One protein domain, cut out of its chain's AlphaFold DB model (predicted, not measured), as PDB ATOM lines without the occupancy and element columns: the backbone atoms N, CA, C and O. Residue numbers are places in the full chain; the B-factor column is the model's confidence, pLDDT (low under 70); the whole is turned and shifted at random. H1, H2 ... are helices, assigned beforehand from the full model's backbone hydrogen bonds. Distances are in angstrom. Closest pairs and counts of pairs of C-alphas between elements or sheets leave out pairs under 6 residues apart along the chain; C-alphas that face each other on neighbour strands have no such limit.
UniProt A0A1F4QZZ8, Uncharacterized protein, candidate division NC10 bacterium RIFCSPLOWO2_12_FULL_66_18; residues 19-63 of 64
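This is residues 19 to 63 of the 64 residues of an uncharacterized protein of candidate division NC10 bacterium RIFCSPLOWO2_12_FULL_66_18 (UniProt A0A1F4QZZ8). One long helix, H1, makes the length of the model, and after a tight link a shorter helix, H2, folds back across residues 34 to 42 of H1 at a steep tilt of 52 degrees. Residues 19 to 32 of H1 stick out from this contact as a free arm. The printed part has 45 residues with two named helices, H1 then H2, and no named strand, and its class is all helix. It is loose, with a radius of gyration of the C-alphas of 13.0 A and spans of 42 by 18 by 14 A.

H1 covers residues 19 to 44, from C-alpha 19 at (-21.872, -14.678, 19.097) to C-alpha 44 at (-17.761, 14.329, 42.865), 37.7 A. H2 covers residues 50 to 62 and measures 18.1 A, ending with C-alpha 62 at (-31.251, 4.588, 34.859).

H1 touches H2 with residues 34 to 42 alone. The closest C-alphas of the two, those of Ala 38 and Leu 57, are 6.2 A apart. The helices run opposite ways at a steep tilt of 52 degrees. In H1 and H2 every O i to N i+4 pair is within hydrogen-bond range.

The C-alphas farthest apart, those of Leu 19 and Glu 47, are 42.4 A apart. Without residues 19 to 32, the body spans 22 by 15 by 11 A. The link from H1 to H2 is tight. The printed part has no cut, and no printed residue is under 70 in pLDDT.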
ATOM      1  N   LEU A  19     -20.880 -15.289  18.215       96.69
ATOM      2  CA  LEU A  19     -21.872 -14.678  19.097       96.69
ATOM      3  C   LEU A  19     -21.341 -14.528  20.535       96.69
ATOM      4  O   LEU A  19     -21.555 -13.491  21.157       96.69
ATOM      5  N   GLU A  20     -20.605 -15.523  21.036       98.12
ATOM      6  CA  GLU A  20     -20.003 -15.494  22.372       98.12
ATOM      7  C   GLU A  20     -18.982 -14.356  22.522       98.12
ATOM      8  O   GLU A  20     -19.011 -13.618  23.505       98.12
ATOM      9  N   GLU A  21     -18.107 -14.163  21.534       97.94
ATOM     10  CA  GLU A  21     -17.119 -13.078  21.557       97.94
ATOM     11  C   GLU A  21     -17.785 -11.704  21.521       97.94
ATOM     12  O   GLU A  21     -17.388 -10.807  22.266       97.94
ATOM     13  N   ARG A  22     -18.841 -11.547  20.714       97.56
ATOM     14  CA  ARG A  22     -19.631 -10.309  20.693       97.56
ATOM     15  C   ARG A  22     -20.260 -10.036  22.055       97.56
ATOM     16  O   ARG A  22     -20.174  -8.912  22.540       97.56
ATOM     17  N   PHE A  23     -20.839 -11.054  22.695       97.62
ATOM     18  CA  PHE A  23     -21.378 -10.920  24.049       97.62
ATOM     19  C   PHE A  23     -20.304 -10.539  25.062       97.62
ATOM     20  O   PHE A  23     -20.549  -9.665  25.889       97.62
ATOM     21  N   ARG A  24     -19.112 -11.136  24.981       97.62
ATOM     22  CA  ARG A  24     -17.994 -10.808  25.871       97.62
ATOM     23  C   ARG A  24     -17.587  -9.340  25.748       97.62
ATOM     24  O   ARG A  24     -17.412  -8.681  26.768       97.62
ATOM     25  N   ILE A  25     -17.490  -8.823  24.521       96.19
ATOM     26  CA  ILE A  25     -17.162  -7.411  24.268       96.19
ATOM     27  C   ILE A  25     -18.252  -6.500  24.832       96.19
ATOM     28  O   ILE A  25     -17.949  -5.585  25.591       96.19
ATOM     29  N   VAL A  26     -19.519  -6.765  24.507       96.31
ATOM     30  CA  VAL A  26     -20.639  -5.941  24.986       96.31
ATOM     31  C   VAL A  26     -20.723  -5.962  26.514       96.31
ATOM     32  O   VAL A  26     -20.888  -4.913  27.131       96.31
ATOM     33  N   ALA A  27     -20.561  -7.127  27.143       97.12
ATOM     34  CA  ALA A  27     -20.564  -7.253  28.597       97.12
ATOM     35  C   ALA A  27     -19.415  -6.470  29.249       97.12
ATOM     36  O   ALA A  27     -19.651  -5.775  30.237       97.12
ATOM     37  N   ALA A  28     -18.206  -6.529  28.680       97.44
ATOM     38  CA  ALA A  28     -17.066  -5.748  29.156       97.44
ATOM     39  C   ALA A  28     -17.330  -4.239  29.034       97.44
ATOM     40  O   ALA A  28     -17.174  -3.513  30.009       97.44
ATOM     41  N   MET A  29     -17.850  -3.779  27.890       96.88
ATOM     42  CA  MET A  29     -18.205  -2.368  27.692       96.88
ATOM     43  C   MET A  29     -19.246  -1.878  28.704       96.88
ATOM     44  O   MET A  29     -19.148  -0.757  29.202       96.88
ATOM     45  N   ILE A  30     -20.242  -2.710  29.023       95.56
ATOM     46  CA  ILE A  30     -21.226  -2.396  30.062       95.56
ATOM     47  C   ILE A  30     -20.512  -2.252  31.410       95.56
ATOM     48  O   ILE A  30     -20.666  -1.224  32.064       95.56
ATOM     49  N   GLN A  31     -19.703  -3.233  31.817       96.50
ATOM     50  CA  GLN A  31     -18.973  -3.192  33.089       96.50
ATOM     51  C   GLN A  31     -18.074  -1.953  33.207       96.50
ATOM     52  O   GLN A  31     -18.117  -1.273  34.236       96.50
ATOM     53  N   ASP A  32     -17.340  -1.615  32.148       97.50
ATOM     54  CA  ASP A  32     -16.490  -0.425  32.090       97.50
ATOM     55  C   ASP A  32     -17.314   0.861  32.228       97.50
ATOM     56  O   ASP A  32     -16.950   1.762  32.988       97.50
ATOM     57  N   GLY A  33     -18.473   0.932  31.564       95.25
ATOM     58  CA  GLY A  33     -19.408   2.048  31.698       95.25
ATOM     59  C   GLY A  33     -19.913   2.222  33.134       95.25
ATOM     60  O   GLY A  33     -19.867   3.327  33.680       95.25
ATOM     61  N   PHE A  34     -20.334   1.133  33.786       95.94
ATOM     62  CA  PHE A  34     -20.740   1.155  35.196       95.94
ATOM     63  C   PHE A  34     -19.592   1.611  36.109       95.94
ATOM     64  O   PHE A  34     -19.805   2.444  36.996       95.94
ATOM     65  N   ALA A  35     -18.377   1.101  35.890       96.75
ATOM     66  CA  ALA A  35     -17.198   1.466  36.669       96.75
ATOM     67  C   ALA A  35     -16.846   2.954  36.517       96.75
ATOM     68  O   ALA A  35     -16.566   3.623  37.514       96.75
ATOM     69  N   LEU A  36     -16.928   3.492  35.297       97.19
ATOM     70  CA  LEU A  36     -16.677   4.903  35.017       97.19
ATOM     71  C   LEU A  36     -17.678   5.813  35.740       97.19
ATOM     72  O   LEU A  36     -17.283   6.787  36.385       97.19
ATOM     73  N   VAL A  37     -18.972   5.484  35.682       96.50
ATOM     74  CA  VAL A  37     -20.011   6.258  36.378       96.50
ATOM     75  C   VAL A  37     -19.814   6.185  37.892       96.50
ATOM     76  O   VAL A  37     -19.856   7.212  38.568       96.50
ATOM     77  N   ALA A  38     -19.539   4.997  38.430       97.19
ATOM     78  CA  ALA A  38     -19.246   4.815  39.849       97.19
ATOM     79  C   ALA A  38     -18.044   5.661  40.302       97.19
ATOM     80  O   ALA A  38     -18.111   6.321  41.342       97.19
ATOM     81  N   ALA A  39     -16.965   5.679  39.516       97.50
ATOM     82  CA  ALA A  39     -15.785   6.492  39.789       97.50
ATOM     83  C   ALA A  39     -16.108   7.994  39.766       97.50
ATOM     84  O   ALA A  39     -15.691   8.720  40.665       97.50
ATOM     85  N   SER A  40     -16.909   8.447  38.796       97.19
ATOM     86  CA  SER A  40     -17.363   9.839  38.712       97.19
ATOM     87  C   SER A  40     -18.166  10.269  39.941       97.19
ATOM     88  O   SER A  40     -17.902  11.341  40.480       97.19
ATOM     89  N   VAL A  41     -19.105   9.440  40.415       97.06
ATOM     90  CA  VAL A  41     -19.900   9.753  41.616       97.06
ATOM     91  C   VAL A  41     -19.000   9.843  42.850       97.06
ATOM     92  O   VAL A  41     -19.110  10.805  43.601       97.06
ATOM     93  N   ARG A  42     -18.064   8.901  43.032       96.44
ATOM     94  CA  ARG A  42     -17.107   8.944  44.157       96.44
ATOM     95  C   ARG A  42     -16.208  10.173  44.119       96.44
ATOM     96  O   ARG A  42     -15.906  10.730  45.166       96.44
ATOM     97  N   ALA A  43     -15.765  10.573  42.930       97.44
ATOM     98  CA  ALA A  43     -14.909  11.740  42.765       97.44
ATOM     99  C   ALA A  43     -15.660  13.051  43.043       97.44
ATOM    100  O   ALA A  43     -15.083  13.966  43.618       97.44
ATOM    101  N   GLY A  44     -16.932  13.142  42.638       97.50
ATOM    102  CA  GLY A  44     -17.761  14.329  42.865       97.50
ATOM    103  C   GLY A  44     -18.319  14.443  44.284       97.50
ATOM    104  O   GLY A  44     -18.565  15.557  44.735       97.50
ATOM    105  N   HIS A  45     -18.504  13.309  44.966       95.56
ATOM    106  CA  HIS A  45     -19.139  13.225  46.282       95.56
ATOM    107  C   HIS A  45     -18.431  12.212  47.200       95.56
ATOM    108  O   HIS A  45     -18.991  11.153  47.513       95.56
ATOM    109  N   PRO A  46     -17.180  12.482  47.622       96.62
ATOM    110  CA  PRO A  46     -16.450  11.607  48.539       96.62
ATOM    111  C   PRO A  46     -17.114  11.485  49.923       96.62
ATOM    112  O   PRO A  46     -16.839  10.530  50.646       96.62
ATOM    113  N   GLU A  47     -17.978  12.434  50.290       98.00
ATOM    114  CA  GLU A  47     -18.724  12.478  51.548       98.00
ATOM    115  C   GLU A  47     -19.942  11.547  51.594       98.00
ATOM    116  O   GLU A  47     -20.484  11.317  52.675       98.00
ATOM    117  N   TYR A  48     -20.385  11.018  50.449       98.06
ATOM    118  CA  TYR A  48     -21.579  10.180  50.398       98.06
ATOM    119  C   TYR A  48     -21.425   8.912  51.227       98.06
ATOM    120  O   TYR A  48     -20.469   8.141  51.102       98.06
ATOM    121  N   THR A  49     -22.464   8.640  52.008       97.94
ATOM    122  CA  THR A  49     -22.666   7.331  52.612       97.94
ATOM    123  C   THR A  49     -22.853   6.260  51.525       97.94
ATOM    124  O   THR A  49     -23.197   6.559  50.374       97.94
ATOM    125  N   PRO A  50     -22.685   4.966  51.857       97.00
ATOM    126  CA  PRO A  50     -22.924   3.885  50.900       97.00
ATOM    127  C   PRO A  50     -24.329   3.899  50.277       97.00
ATOM    128  O   PRO A  50     -24.505   3.468  49.136       97.00
ATOM    129  N   GLU A  51     -25.332   4.374  51.014       97.25
ATOM    130  CA  GLU A  51     -26.726   4.445  50.572       97.25
ATOM    131  C   GLU A  51     -26.943   5.588  49.578       97.25
ATOM    132  O   GLU A  51     -27.500   5.361  48.500       97.25
ATOM    133  N   GLU A  52     -26.416   6.775  49.882       97.88
ATOM    134  CA  GLU A  52     -26.433   7.938  48.987       97.88
ATOM    135  C   GLU A  52     -25.662   7.655  47.697       97.88
ATOM    136  O   GLU A  52     -26.161   7.921  46.604       97.88
ATOM    137  N   PHE A  53     -24.499   7.005  47.800       97.50
ATOM    138  CA  PHE A  53     -23.729   6.563  46.640       97.50
ATOM    139  C   PHE A  53     -24.545   5.631  45.732       97.50
ATOM    140  O   PHE A  53     -24.593   5.833  44.518       97.50
ATOM    141  N   ARG A  54     -25.226   4.624  46.297       95.25
ATOM    142  CA  ARG A  54     -26.072   3.696  45.522       95.25
ATOM    143  C   ARG A  54     -27.278   4.395  44.897       95.25
ATOM    144  O   ARG A  54     -27.681   4.028  43.794       95.25
ATOM    145  N   ALA A  55     -27.877   5.363  45.587       96.56
ATOM    146  CA  ALA A  55     -28.972   6.165  45.046       96.56
ATOM    147  C   ALA A  55     -28.495   7.032  43.870       96.56
ATOM    148  O   ALA A  55     -29.071   6.963  42.787       96.56
ATOM    149  N   ALA A  56     -27.388   7.760  44.040       95.75
ATOM    150  CA  ALA A  56     -26.794   8.591  42.998       95.75
ATOM    151  C   ALA A  56     -26.345   7.772  41.778       95.75
ATOM    152  O   ALA A  56     -26.596   8.168  40.638       95.75
ATOM    153  N   LEU A  57     -25.736   6.602  42.004       95.38
ATOM    154  CA  LEU A  57     -25.337   5.689  40.937       95.38
ATOM    155  C   LEU A  57     -26.548   5.205  40.129       95.38
ATOM    156  O   LEU A  57     -26.524   5.279  38.902       95.38
ATOM    157  N   ARG A  58     -27.626   4.763  40.795       94.56
ATOM    158  CA  ARG A  58     -28.863   4.338  40.114       94.56
ATOM    159  C   ARG A  58     -29.472   5.465  39.290       94.56
ATOM    160  O   ARG A  58     -29.719   5.262  38.104       94.56
ATOM    161  N   LYS A  59     -29.591   6.661  39.868       94.81
ATOM    162  CA  LYS A  59     -30.104   7.840  39.164       94.81
ATOM    163  C   LYS A  59     -29.296   8.175  37.917       94.81
ATOM    164  O   LYS A  59     -29.855   8.553  36.893       94.81
ATOM    165  N   ARG A  60     -27.969   8.028  37.970       92.19
ATOM    166  CA  ARG A  60     -27.098   8.348  36.834       92.19
ATOM    167  C   ARG A  60     -27.177   7.322  35.705       92.19
ATOM    168  O   ARG A  60     -27.011   7.702  34.551       92.19
ATOM    169  N   ILE A  61     -27.409   6.055  36.039       91.75
ATOM    170  CA  ILE A  61     -27.437   4.949  35.077       91.75
ATOM    171  C   ILE A  61     -28.826   4.768  34.463       91.75
ATOM    172  O   ILE A  61     -28.929   4.524  33.264       91.75
ATOM    173  N   TYR A  62     -29.880   4.904  35.267       91.62
ATOM    174  CA  TYR A  62     -31.251   4.588  34.859       91.62
ATOM    175  C   TYR A  62     -32.157   5.820  34.730       91.62
ATOM    176  O   TYR A  62     -33.202   5.734  34.099       91.62
ATOM    177  N   GLY A  63     -31.758   6.972  35.281       87.69
ATOM    178  CA  GLY A  63     -32.570   8.195  35.266       87.69
ATOM    179  C   GLY A  63     -33.675   8.254  36.329       87.69
ATOM    180  O   GLY A  63     -34.435   9.219  36.325       87.69
TER     181      GLY A  63